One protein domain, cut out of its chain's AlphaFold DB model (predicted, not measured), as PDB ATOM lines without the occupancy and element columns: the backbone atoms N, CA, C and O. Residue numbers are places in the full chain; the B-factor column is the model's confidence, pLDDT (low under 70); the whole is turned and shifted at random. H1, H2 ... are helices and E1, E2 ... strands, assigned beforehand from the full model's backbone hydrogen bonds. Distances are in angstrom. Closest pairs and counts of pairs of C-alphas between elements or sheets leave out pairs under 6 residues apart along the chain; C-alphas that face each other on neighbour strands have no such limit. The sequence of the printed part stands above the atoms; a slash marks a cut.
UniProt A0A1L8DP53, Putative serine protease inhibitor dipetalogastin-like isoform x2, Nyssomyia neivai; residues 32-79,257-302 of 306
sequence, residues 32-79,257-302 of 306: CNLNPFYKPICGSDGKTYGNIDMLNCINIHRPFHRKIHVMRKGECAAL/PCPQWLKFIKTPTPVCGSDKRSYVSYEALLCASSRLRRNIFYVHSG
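What this domain is: This is residues 32 to 79 and 257 to 302 of the 306 residues of the protein "Putative serine protease inhibitor dipetalogastin-like isoform x2" of Nyssomyia neivai (UniProt A0A1L8DP53). Two small lobes sit side by side in a flat body, each with a two-stranded antiparallel sheet and a helix packed near it: E1, E2 and H1 in one, E3, E4 and H3 in the other. The short helix H2 lies between H1 and H3. The 94 printed residues have three named helices and four named strands, in the order E1 H1 E2 H2 E3 H3 E4; the class is mixed, helices and strands, with under half of the residues in named elements. The whole is compact, with a radius of gyration of the C-alphas of 13.3 A and spans of 40 by 31 by 14 A.

How they stand to each other: E1, residues 41 to 43, and E2, residues 70 to 73, are antiparallel neighbours at 158 degrees, with N 42 and O 72 2.9 A apart, within hydrogen-bond range. Residues 41 to 42 of E1 also pair, antiparallel, with residues 48 to 49. The closest C-alphas of E1 and H1, residues 52 to 60, are those of Ile 41 and Ile 52, 6.9 A apart. H2, residues 260 to 264, only just touches H1, with 3 pairs of C-alphas within 8 A, the closest those of Cys 57 and Lys 263 at 7.0 A. H2 and H3, residues 282 to 291, are close but not clearly touching, the closest C-alphas being those of Leu 262 and Ala 284, 7.1 A apart. H1 and H3 are apart. E3, residues 271 to 273, and E4, residues 298 to 301, are antiparallel neighbours at 155 degrees, with N 272 and O 300 2.9 A apart, within hydrogen-bond range. The closest C-alphas of E3 and H3 are those of Val 271 and Tyr 282, 6.0 A apart. In H1 and H3 every O i to N i+4 pair is within hydrogen-bond range; in H2 0 of 1 is, but 2 of 2 O i to N i+3 pairs are.

Where its parts are: E1 begins at C-alpha 41, (41.763, 87.333, 94.296). H1 is 12.4 A long and H3 14.4 A. E4 ends at C-alpha 301, (28.312, 95.686, 84.067).

The domain as a whole: The C-alphas of Phe 64 and Asn 295 are the two farthest apart, 41.3 A. Residues 80 to 256 are not printed, and C-alphas 79 and 257 are 32.0 A apart across this cut. Of the links that are printed whole, none is long. Residues 259 to 266 have pLDDT under 70.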
ATOM      1  N   CYS A  32      52.729 102.503  91.596       78.25
ATOM      2  CA  CYS A  32      51.962 101.318  91.233       78.25
ATOM      3  C   CYS A  32      51.772 101.241  89.713       78.25
ATOM      4  O   CYS A  32      51.190 102.150  89.109       78.25
ATOM      5  N   ASN A  33      52.231 100.146  89.103       75.31
ATOM      6  CA  ASN A  33      51.866  99.791  87.739       75.31
ATOM      7  C   ASN A  33      50.615  98.913  87.785       75.31
ATOM      8  O   ASN A  33      50.677  97.754  88.182       75.31
ATOM      9  N   LEU A  34      49.465  99.485  87.443       78.06
ATOM     10  CA  LEU A  34      48.196  98.779  87.557       78.06
ATOM     11  C   LEU A  34      47.855  98.061  86.267       78.06
ATOM     12  O   LEU A  34      47.787  98.665  85.192       78.06
ATOM     13  N   ASN A  35      47.536  96.787  86.418       87.25
ATOM     14  CA  ASN A  35      46.894  95.997  85.396       87.25
ATOM     15  C   ASN A  35      45.384  96.309  85.370       87.25
ATOM     16  O   ASN A  35      44.724  96.199  86.406       87.25
ATOM     17  N   PRO A  36      44.807  96.703  84.220       89.50
ATOM     18  CA  PRO A  36      43.388  97.037  84.137       89.50
ATOM     19  C   PRO A  36      42.479  95.798  84.097       89.50
ATOM     20  O   PRO A  36      41.261  95.942  84.213       89.50
ATOM     21  N   PHE A  37      43.031  94.595  83.910       93.50
ATOM     22  CA  PHE A  37      42.258  93.364  83.762       93.50
ATOM     23  C   PHE A  37      41.769  92.826  85.109       93.50
ATOM     24  O   PHE A  37      42.514  92.771  86.090       93.50
ATOM     25  N   TYR A  38      40.514  92.388  85.137       94.88
ATOM     26  CA  TYR A  38      39.887  91.785  86.305       94.88
ATOM     27  C   TYR A  38      40.224  90.295  86.380       94.88
ATOM     28  O   TYR A  38      39.701  89.484  85.615       94.88
ATOM     29  N   LYS A  39      41.117  89.953  87.306       95.00
ATOM     30  CA  LYS A  39      41.520  88.589  87.666       95.00
ATOM     31  C   LYS A  39      41.453  88.489  89.189       95.00
ATOM     32  O   LYS A  39      42.490  88.635  89.842       95.00
ATOM     33  N   PRO A  40      40.242  88.347  89.753       94.94
ATOM     34  CA  PRO A  40      40.025  88.608  91.161       94.94
ATOM     35  C   PRO A  40      40.770  87.622  92.052       94.94
ATOM     36  O   PRO A  40      40.972  86.456  91.698       94.94
ATOM     37  N   ILE A  41      41.149  88.112  93.223       95.12
ATOM     38  CA  ILE A  41      41.763  87.333  94.296       95.12
ATOM     39  C   ILE A  41      41.100  87.690  95.623       95.12
ATOM     40  O   ILE A  41      40.648  88.823  95.819       95.12
ATOM     41  N   CYS A  42      41.080  86.731  96.541       96.06
ATOM     42  CA  CYS A  42      40.597  86.940  97.889       96.06
ATOM     43  C   CYS A  42      41.782  87.213  98.812       96.06
ATOM     44  O   CYS A  42      42.705  86.398  98.891       96.06
ATOM     45  N   GLY A  43      41.773  88.370  99.473       95.69
ATOM     46  CA  GLY A  43      42.785  88.744 100.455       95.69
ATOM     47  C   GLY A  43      42.563  88.071 101.810       95.69
ATOM     48  O   GLY A  43      41.454  87.662 102.148       95.69
ATOM     49  N   SER A  44      43.619  88.004 102.620       96.44
ATOM     50  CA  SER A  44      43.585  87.530 104.011       96.44
ATOM     51  C   SER A  44      42.724  88.400 104.938       96.44
ATOM     52  O   SER A  44      42.461  88.019 106.071       96.44
ATOM     53  N   ASP A  45      42.296  89.573 104.471       94.00
ATOM     54  CA  ASP A  45      41.350  90.474 105.132       94.00
ATOM     55  C   ASP A  45      39.885  90.211 104.728       94.00
ATOM     56  O   ASP A  45      39.001  91.002 105.062       94.00
ATOM     57  N   GLY A  46      39.626  89.139 103.971       93.38
ATOM     58  CA  GLY A  46      38.293  88.762 103.504       93.38
ATOM     59  C   GLY A  46      37.744  89.635 102.372       93.38
ATOM     60  O   GLY A  46      36.559  89.530 102.053       93.38
ATOM     61  N   LYS A  47      38.564  90.494 101.746       93.56
ATOM     62  CA  LYS A  47      38.130  91.380 100.649       93.56
ATOM     63  C   LYS A  47      38.564  90.877  99.277       93.56
ATOM     64  O   LYS A  47      39.674  90.381  99.091       93.56
ATOM     65  N   THR A  48      37.680  91.053  98.295       93.69
ATOM     66  CA  THR A  48      37.989  90.802  96.883       93.69
ATOM     67  C   THR A  48      38.794  91.961  96.309       93.69
ATOM     68  O   THR A  48      38.323  93.099  96.286       93.69
ATOM     69  N   TYR A  49      39.966  91.659  95.759       92.69
ATOM     70  CA  TYR A  49      40.785  92.602  94.999       92.69
ATOM     71  C   TYR A  49      40.657  92.310  93.508       92.69
ATOM     72  O   TYR A  49      40.587  91.149  93.107       92.69
ATOM     73  N   GLY A  50      40.635  93.357  92.676       92.44
ATOM     74  CA  GLY A  50      40.420  93.213  91.232       92.44
ATOM     75  C   GLY A  50      41.508  92.408  90.518       92.44
ATOM     76  O   GLY A  50      41.220  91.727  89.535       92.44
ATOM     77  N   ASN A  51      42.738  92.471  91.027       92.88
ATOM     78  CA  ASN A  51      43.866  91.621  90.665       92.88
ATOM     79  C   ASN A  51      44.991  91.753  91.708       92.88
ATOM     80  O   ASN A  51      44.892  92.525  92.667       92.88
ATOM     81  N   ILE A  52      46.067  90.992  91.505       92.62
ATOM     82  CA  ILE A  52      47.242  90.989  92.382       92.62
ATOM     83  C   ILE A  52      47.970  92.337  92.424       92.62
ATOM     84  O   ILE A  52      48.403  92.760  93.493       92.62
ATOM     85  N   ASP A  53      48.046  93.050  91.299       90.50
ATOM     86  CA  ASP A  53      48.756  94.331  91.211       90.50
ATOM     87  C   ASP A  53      48.076  95.401  92.075       90.50
ATOM     88  O   ASP A  53      48.741  96.191  92.749       90.50
ATOM     89  N   MET A  54      46.741  95.384  92.128       89.56
ATOM     90  CA  MET A  54      45.957  96.257  93.003       89.56
ATOM     91  C   MET A  54      46.162  95.937  94.488       89.56
ATOM     92  O   MET A  54      46.330  96.859  95.285       89.56
ATOM     93  N   LEU A  55      46.187  94.654  94.870       91.44
ATOM     94  CA  LEU A  55      46.464  94.247  96.254       91.44
ATOM     95  C   LEU A  55      47.872  94.692  96.677       91.44
ATOM     96  O   LEU A  55      48.037  95.319  97.725       91.44
ATOM     97  N   ASN A  56      48.876  94.444  95.833       90.38
ATOM     98  CA  ASN A  56      50.256  94.857  96.085       90.38
ATOM     99  C   ASN A  56      50.372  96.379  96.237       90.38
ATOM    100  O   ASN A  56      51.015  96.859  97.170       90.38
ATOM    101  N   CYS A  57      49.699  97.138  95.370       88.44
ATOM    102  CA  CYS A  57      49.649  98.594  95.459       88.44
ATOM    103  C   CYS A  57      49.049  99.075  96.791       88.44
ATOM    104  O   CYS A  57      49.577  99.983  97.432       88.44
ATOM    105  N   ILE A  58      47.969  98.437  97.248       88.62
ATOM    106  CA  ILE A  58      47.333  98.776  98.524       88.62
ATOM    107  C   ILE A  58      48.271  98.508  99.705       88.62
ATOM    108  O   ILE A  58      48.353  99.353 100.594       88.62
ATOM    109  N   ASN A  59      49.008  97.393  99.701       90.81
ATOM    110  CA  ASN A  59      50.012  97.101 100.728       90.81
ATOM    111  C   ASN A  59      51.135  98.150 100.755       90.81
ATOM    112  O   ASN A  59      51.527  98.600 101.828       90.81
ATOM    113  N   ILE A  60      51.618  98.580  99.584       88.50
ATOM    114  CA  ILE A  60      52.633  99.638  99.459       88.50
ATOM    115  C   ILE A  60      52.137 100.955 100.075       88.50
ATOM    116  O   ILE A  60      52.880 101.626 100.785       88.50
ATOM    117  N   HIS A  61      50.873 101.313  99.842       85.44
ATOM    118  CA  HIS A  61      50.273 102.542 100.372       85.44
ATOM    119  C   HIS A  61      49.785 102.432 101.825       85.44
ATOM    120  O   HIS A  61      49.251 103.403 102.363       85.44
ATOM    121  N   ARG A  62      49.953 101.274 102.476       87.94
ATOM    122  CA  ARG A  62      49.579 101.038 103.879       87.94
ATOM    123  C   ARG A  62      50.725 100.377 104.660       87.94
ATOM    124  O   ARG A  62      50.510  99.320 105.251       87.94
ATOM    125  N   PRO A  63      51.926 100.990 104.709       87.50
ATOM    126  CA  PRO A  63      53.123 100.350 105.263       87.50
ATOM    127  C   PRO A  63      53.018 100.038 106.763       87.50
ATOM    128  O   PRO A  63      53.677  99.121 107.240       87.50
ATOM    129  N   PHE A  64      52.167 100.763 107.497       92.88
ATOM    130  CA  PHE A  64      51.937 100.567 108.933       92.88
ATOM    131  C   PHE A  64      50.807  99.576 109.255       92.88
ATOM    132  O   PHE A  64      50.539  99.302 110.422       92.88
ATOM    133  N   HIS A  65      50.120  99.037 108.243       92.19
ATOM    134  CA  HIS A  65      49.109  98.001 108.435       92.19
ATOM    135  C   HIS A  65      49.712  96.610 108.226       92.19
ATOM    136  O   HIS A  65      50.702  96.439 107.515       92.19
ATOM    137  N   ARG A  66      49.072  95.584 108.804       94.06
ATOM    138  CA  ARG A  66      49.398  94.189 108.477       94.06
ATOM    139  C   ARG A  66      49.285  93.983 106.967       94.06
ATOM    140  O   ARG A  66      48.265  94.338 106.372       94.06
ATOM    141  N   LYS A  67      50.329  93.401 106.369       95.19
ATOM    142  CA  LYS A  67      50.332  93.063 104.945       95.19
ATOM    143  C   LYS A  67      49.194  92.095 104.653       95.19
ATOM    144  O   LYS A  67      48.996  91.106 105.355       95.19
ATOM    145  N   ILE A  68      48.452  92.403 103.602       95.69
ATOM    146  CA  ILE A  68      47.370  91.568 103.104       95.69
ATOM    147  C   ILE A  68      48.007  90.546 102.172       95.69
ATOM    148  O   ILE A  68      48.729  90.921 101.249       95.69
ATOM    149  N   HIS A  69      47.769  89.265 102.419       96.19
ATOM    150  CA  HIS A  69      48.277  88.178 101.587       96.19
ATOM    151  C   HIS A  69      47.139  87.562 100.778       96.19
ATOM    152  O   HIS A  69      45.968  87.687 101.136       96.19
ATOM    153  N   VAL A  70      47.468  86.903  99.670       97.31
ATOM    154  CA  VAL A  70      46.468  86.177  98.881       97.31
ATOM    155  C   VAL A  70      46.038  84.940  99.660       97.31
ATOM    156  O   VAL A  70      46.854  84.056  99.897       97.31
ATOM    157  N   MET A  71      44.763  84.865 100.033       96.75
ATOM    158  CA  MET A  71      44.182  83.681 100.662       96.75
ATOM    159  C   MET A  71      43.815  82.632  99.607       96.75
ATOM    160  O   MET A  71      44.113  81.453  99.765       96.75
ATOM    161  N   ARG A  72      43.174  83.056  98.510       95.56
ATOM    162  CA  ARG A  72      42.824  82.183  97.377       95.56
ATOM    163  C   ARG A  72      42.647  82.960  96.077       95.56
ATOM    164  O   ARG A  72      42.399  84.167  96.083       95.56
ATOM    165  N   LYS A  73      42.733  82.245  94.952       95.56
ATOM    166  CA  LYS A  73      42.324  82.761  93.636       95.56
ATOM    167  C   LYS A  73      40.796  82.914  93.585       95.56
ATOM    168  O   LYS A  73      40.085  82.105  94.176       95.56
ATOM    169  N   GLY A  74      40.311  83.904  92.837       92.50
ATOM    170  CA  GLY A  74      38.885  84.213  92.722       92.50
ATOM    171  C   GLY A  74      38.394  85.220  93.764       92.50
ATOM    172  O   GLY A  74      39.149  85.684  94.612       92.50
ATOM    173  N   GLU A  75      37.120  85.586  93.678       92.50
ATOM    174  CA  GLU A  75      36.475  86.504  94.623       92.50
ATOM    175  C   GLU A  75      36.324  85.858  96.015       92.50
ATOM    176  O   GLU A  75      36.272  84.634  96.148       92.50
ATOM    177  N   CYS A  76      36.252  86.673  97.075       91.25
ATOM    178  CA  CYS A  76      36.042  86.159  98.431       91.25
ATOM    179  C   CYS A  76      34.642  85.591  98.654       91.25
ATOM    180  O   CYS A  76      34.501  84.633  99.410       91.25
ATOM    181  N   ALA A  77      33.619  86.149  98.010       86.06
ATOM    182  CA  ALA A  77      32.282  85.578  98.032       86.06
ATOM    183  C   ALA A  77      32.187  84.468  96.978       86.06
ATOM    184  O   ALA A  77      32.611  84.651  95.836       86.06
ATOM    185  N   ALA A  78      31.632  83.315  97.355       76.25
ATOM    186  CA  ALA A  78      31.218  82.335  96.360       76.25
ATOM    187  C   ALA A  78      30.070  82.926  95.532       76.25
ATOM    188  O   ALA A  78      29.222  83.646  96.061       76.25
ATOM    189  N   LEU A  79      30.037  82.607  94.237       71.88
ATOM    190  CA  LEU A  79      28.882  82.901  93.401       71.88
ATOM    191  C   LEU A  79      27.725  82.006  93.867       71.88
ATOM    192  O   LEU A  79      27.604  80.868  93.421       71.88
ATOM    193  N   PRO A 257      43.280 109.307  79.382       72.75
ATOM    194  CA  PRO A 257      42.057 108.752  79.957       72.75
ATOM    195  C   PRO A 257      42.286 108.032  81.263       72.75
ATOM    196  O   PRO A 257      41.298 107.707  81.902       72.75
ATOM    197  N   CYS A 258      43.527 107.691  81.597       79.06
ATOM    198  CA  CYS A 258      43.850 106.846  82.726       79.06
ATOM    199  C   CYS A 258      43.928 107.701  83.989       79.06
ATOM    200  O   CYS A 258      44.931 108.393  84.192       79.06
ATOM    201  N   PRO A 259      42.916 107.668  84.875       67.62
ATOM    202  CA  PRO A 259      43.012 108.448  86.086       67.62
ATOM    203  C   PRO A 259      44.160 107.948  86.959       67.62
ATOM    204  O   PRO A 259      44.322 106.743  87.171       67.62
ATOM    205  N   GLN A 260      44.908 108.878  87.556       68.38
ATOM    206  CA  GLN A 260      45.891 108.527  88.582       68.38
ATOM    207  C   GLN A 260      45.236 107.798  89.765       68.38
ATOM    208  O   GLN A 260      45.888 106.972  90.398       68.38
ATOM    209  N   TRP A 261      43.947 108.047  90.024       66.25
ATOM    210  CA  TRP A 261      43.198 107.397  91.094       66.25
ATOM    211  C   TRP A 261      42.818 105.940  90.817       66.25
ATOM    212  O   TRP A 261      42.432 105.269  91.771       66.25
ATOM    213  N   LEU A 262      43.012 105.394  89.599       67.38
ATOM    214  CA  LEU A 262      42.925 103.936  89.387       67.38
ATOM    215  C   LEU A 262      43.771 103.183  90.432       67.38
ATOM    216  O   LEU A 262      43.407 102.081  90.839       67.38
ATOM    217  N   LYS A 263      44.856 103.814  90.920       62.81
ATOM    218  CA  LYS A 263      45.762 103.323  91.979       62.81
ATOM    219  C   LYS A 263      45.071 103.045  93.310       62.81
ATOM    220  O   LYS A 263      45.622 102.328  94.134       62.81
ATOM    221  N   PHE A 264      43.871 103.581  93.513       64.38
ATOM    222  CA  PHE A 264      43.148 103.542  94.778       64.38
ATOM    223  C   PHE A 264      41.774 102.880  94.680       64.38
ATOM    224  O   PHE A 264      40.971 103.043  95.601       64.38
ATOM    225  N   ILE A 265      41.471 102.130  93.613       69.50
ATOM    226  CA  ILE A 265      40.232 101.342  93.566       69.50
ATOM    227  C   ILE A 265      40.308 100.267  94.663       69.50
ATOM    228  O   ILE A 265      40.931  99.221  94.499       69.50
ATOM    229  N   LYS A 266      39.691 100.553  95.816       69.31
ATOM    230  CA  LYS A 266      39.636  99.648  96.977       69.31
ATOM    231  C   LYS A 266      38.660  98.495  96.751       69.31
ATOM    232  O   LYS A 266      38.887  97.404  97.257       69.31
ATOM    233  N   THR A 267      37.582  98.748  96.013       83.75
ATOM    234  CA  THR A 267      36.526  97.780  95.707       83.75
ATOM    235  C   THR A 267      36.340  97.717  94.196       83.75
ATOM    236  O   THR A 267      35.973  98.735  93.602       83.75
ATOM    237  N   PRO A 268      36.613  96.571  93.553       88.69
ATOM    238  CA  PRO A 268      36.471  96.464  92.112       88.69
ATOM    239  C   PRO A 268      34.994  96.506  91.706       88.69
ATOM    240  O   PRO A 268      34.149  95.856  92.317       88.69
ATOM    241  N   THR A 269      34.699  97.236  90.636       91.69
ATOM    242  CA  THR A 269      33.379  97.304  89.995       91.69
ATOM    243  C   THR A 269      33.528  96.796  88.567       91.69
ATOM    244  O   THR A 269      33.552  97.586  87.620       91.69
ATOM    245  N   PRO A 270      33.728  95.477  88.386       93.75
ATOM    246  CA  PRO A 270      34.212  94.966  87.121       93.75
ATOM    247  C   PRO A 270      33.233  95.249  85.986       93.75
ATOM    248  O   PRO A 270      32.028  95.305  86.209       93.75
ATOM    249  N   VAL A 271      33.742  95.378  84.765       94.62
ATOM    250  CA  VAL A 271      32.937  95.541  83.545       94.62
ATOM    251  C   VAL A 271      33.432  94.606  82.449       94.62
ATOM    252  O   VAL A 271      34.609  94.234  82.436       94.62
ATOM    253  N   CYS A 272      32.556  94.249  81.513       94.94
ATOM    254  CA  CYS A 272      32.917  93.467  80.340       94.94
ATOM    255  C   CYS A 272      33.136  94.375  79.126       94.94
ATOM    256  O   CYS A 272      32.280  95.203  78.791       94.94
ATOM    257  N   GLY A 273      34.288  94.220  78.471       94.75
ATOM    258  CA  GLY A 273      34.616  94.901  77.223       94.75
ATOM    259  C   GLY A 273      34.210  94.115  75.978       94.75
ATOM    260  O   GLY A 273      33.983  92.906  76.008       94.75
ATOM    261  N   SER A 274      34.154  94.811  74.844       93.25
ATOM    262  CA  SER A 274      33.835  94.233  73.531       93.25
ATOM    263  C   SER A 274      34.871  93.223  73.025       93.25
ATOM    264  O   SER A 274      34.585  92.447  72.118       93.25
ATOM    265  N   ASP A 275      36.056  93.197  73.632       94.31
ATOM    266  CA  ASP A 275      37.113  92.213  73.409       94.31
ATOM    267  C   ASP A 275      36.940  90.939  74.257       94.31
ATOM    268  O   ASP A 275      37.834  90.093  74.286       94.31
ATOM    269  N   LYS A 276      35.791  90.803  74.936       93.31
ATOM    270  CA  LYS A 276      35.450  89.705  75.851       93.31
ATOM    271  C   LYS A 276      36.382  89.608  77.061       93.31
ATOM    272  O   LYS A 276      36.457  88.557  77.692       93.31
ATOM    273  N   ARG A 277      37.086  90.689  77.413       95.25
ATOM    274  CA  ARG A 277      37.896  90.753  78.630       95.25
ATOM    275  C   ARG A 277      37.180  91.526  79.721       95.25
ATOM    276  O   ARG A 277      36.483  92.511  79.482       95.25
ATOM    277  N   SER A 278      37.389  91.062  80.948       95.88
ATOM    278  CA  SER A 278      36.889  91.733  82.142       95.88
ATOM    279  C   SER A 278      37.894  92.781  82.603       95.88
ATOM    280  O   SER A 278      39.090  92.496  82.701       95.88
ATOM    281  N   TYR A 279      37.412  93.972  82.933       94.56
ATOM    282  CA  TYR A 279      38.207  95.086  83.447       94.56
ATOM    283  C   TYR A 279      37.799  95.408  84.876       94.56
ATOM    284  O   TYR A 279      36.637  95.228  85.222       94.56
ATOM    285  N   VAL A 280      38.738  95.863  85.709       93.31
ATOM    286  CA  VAL A 280      38.504  96.089  87.153       93.31
ATOM    287  C   VAL A 280      37.507  97.217  87.446       93.31
ATOM    288  O   VAL A 280      36.899  97.228  88.515       93.31
ATOM    289  N   SER A 281      37.346  98.148  86.502       91.94
ATOM    290  CA  SER A 281      36.344  99.215  86.502       91.94
ATOM    291  C   SER A 281      36.087  99.720  85.078       91.94
ATOM    292  O   SER A 281      36.831  99.396  84.144       91.94
ATOM    293  N   TYR A 282      35.057 100.552  84.908       91.81
ATOM    294  CA  TYR A 282      34.775 101.233  83.642       91.81
ATOM    295  C   TYR A 282      35.944 102.119  83.179       91.81
ATOM    296  O   TYR A 282      36.341 102.094  82.015       91.81
ATOM    297  N   GLU A 283      36.574 102.846  84.097       89.62
ATOM    298  CA  GLU A 283      37.728 103.701  83.808       89.62
ATOM    299  C   GLU A 283      38.961 102.879  83.433       89.62
ATOM    300  O   GLU A 283      39.737 103.289  82.570       89.62
ATOM    301  N   ALA A 284      39.127 101.692  84.027       91.19
ATOM    302  CA  ALA A 284      40.182 100.766  83.638       91.19
ATOM    303  C   ALA A 284      39.992 100.256  82.200       91.19
ATOM    304  O   ALA A 284      40.977 100.148  81.467       91.19
ATOM    305  N   LEU A 285      38.747 100.020  81.762       92.56
ATOM    306  CA  LEU A 285      38.428  99.697  80.366       92.56
ATOM    307  C   LEU A 285      38.804 100.854  79.433       92.56
ATOM    308  O   LEU A 285      39.511 100.634  78.449       92.56
ATOM    309  N   LEU A 286      38.392 102.089  79.746       90.12
ATOM    310  CA  LEU A 286      38.730 103.264  78.929       90.12
ATOM    311  C   LEU A 286      40.245 103.485  78.845       90.12
ATOM    312  O   LEU A 286      40.789 103.762  77.772       90.12
ATOM    313  N   CYS A 287      40.939 103.307  79.969       88.44
ATOM    314  CA  CYS A 287      42.390 103.375  80.034       88.44
ATOM    315  C   CYS A 287      43.044 102.301  79.153       88.44
ATOM    316  O   CYS A 287      43.945 102.605  78.367       88.44
ATOM    317  N   ALA A 288      42.568 101.056  79.230       90.19
ATOM    318  CA  ALA A 288      43.072  99.960  78.415       90.19
ATOM    319  C   ALA A 288      42.823 100.187  76.919       90.19
ATOM    320  O   ALA A 288      43.750 100.026  76.129       90.19
ATOM    321  N   SER A 289      41.618 100.616  76.524       90.25
ATOM    322  CA  SER A 289      41.292 100.952  75.130       90.25
ATOM    323  C   SER A 289      42.278 101.974  74.558       90.25
ATOM    324  O   SER A 289      42.814 101.777  73.466       90.25
ATOM    325  N   SER A 290      42.583 103.023  75.328       86.75
ATOM    326  CA  SER A 290      43.511 104.075  74.912       86.75
ATOM    327  C   SER A 290      44.959 103.601  74.846       86.75
ATOM    328  O   SER A 290      45.626 103.828  73.838       86.75
ATOM    329  N   ARG A 291      45.459 102.937  75.898       86.62
ATOM    330  CA  ARG A 291      46.854 102.466  75.960       86.62
ATOM    331  C   ARG A 291      47.150 101.406  74.906       86.62
ATOM    332  O   ARG A 291      48.224 101.415  74.321       86.62
ATOM    333  N   LEU A 292      46.186 100.524  74.641       85.50
ATOM    334  CA  LEU A 292      46.307  99.481  73.625       85.50
ATOM    335  C   LEU A 292      46.046  99.997  72.203       85.50
ATOM    336  O   LEU A 292      46.228  99.235  71.260       85.50
ATOM    337  N   ARG A 293      45.598 101.254  72.033       83.38
ATOM    338  CA  ARG A 293      45.158 101.827  70.745       83.38
ATOM    339  C   ARG A 293      44.141 100.935  70.014       83.38
ATOM    340  O   ARG A 293      44.167 100.806  68.793       83.38
ATOM    341  N   ARG A 294      43.229 100.308  70.765       87.50
ATOM    342  CA  ARG A 294      42.153  99.449  70.235       87.50
ATOM    343  C   ARG A 294      40.798 100.052  70.571       87.50
ATOM    344  O   ARG A 294      40.615 100.605  71.652       87.50
ATOM    345  N   ASN A 295      39.829  99.893  69.673       88.56
ATOM    346  CA  ASN A 295      38.447 100.316  69.901       88.56
ATOM    347  C   ASN A 295      37.710  99.291  70.782       88.56
ATOM    348  O   ASN A 295      36.931  98.475  70.288       88.56
ATOM    349  N   ILE A 296      38.016  99.302  72.078       92.56
ATOM    350  CA  ILE A 296      37.378  98.452  73.085       92.56
ATOM    351  C   ILE A 296      36.304  99.297  73.757       92.56
ATOM    352  O   ILE A 296      36.593 100.373  74.275       92.56
ATOM    353  N   PHE A 297      35.063  98.831  73.731       90.69
ATOM    354  CA  PHE A 297      33.938  99.552  74.312       90.69
ATOM    355  C   PHE A 297      33.228  98.703  75.357       90.69
ATOM    356  O   PHE A 297      33.284  97.476  75.333       90.69
ATOM    357  N   TYR A 298      32.576  99.389  76.285       93.12
ATOM    358  CA  TYR A 298      31.751  98.784  77.318       93.12
ATOM    359  C   TYR A 298      30.598  97.975  76.714       93.12
ATOM    360  O   TYR A 298      29.896  98.474  75.833       93.12
ATOM    361  N   VAL A 299      30.400  96.750  77.204       92.31
ATOM    362  CA  VAL A 299      29.278  95.883  76.811       92.31
ATOM    363  C   VAL A 299      28.253  95.792  77.930       92.31
ATOM    364  O   VAL A 299      27.073  96.035  77.686       92.31
ATOM    365  N   HIS A 300      28.689  95.418  79.135       92.56
ATOM    366  CA  HIS A 300      27.810  95.304  80.292       92.56
ATOM    367  C   HIS A 300      28.566  95.402  81.624       92.56
ATOM    368  O   HIS A 300      29.786  95.209  81.696       92.56
ATOM    369  N   SER A 301      27.814  95.658  82.693       91.69
ATOM    370  CA  SER A 301      28.312  95.686  84.067       91.69
ATOM    371  C   SER A 301      28.669  94.286  84.560       91.69
ATOM    372  O   SER A 301      28.027  93.287  84.224       91.69
ATOM    373  N   GLY A 302      29.690  94.212  85.404       90.75
ATOM    374  CA  GLY A 302      30.262  92.974  85.908       90.75
ATOM    375  C   GLY A 302      31.280  92.328  84.951       90.75
ATOM    376  O   GLY A 302      31.352  92.663  83.774       90.75
TER     377      GLY A 302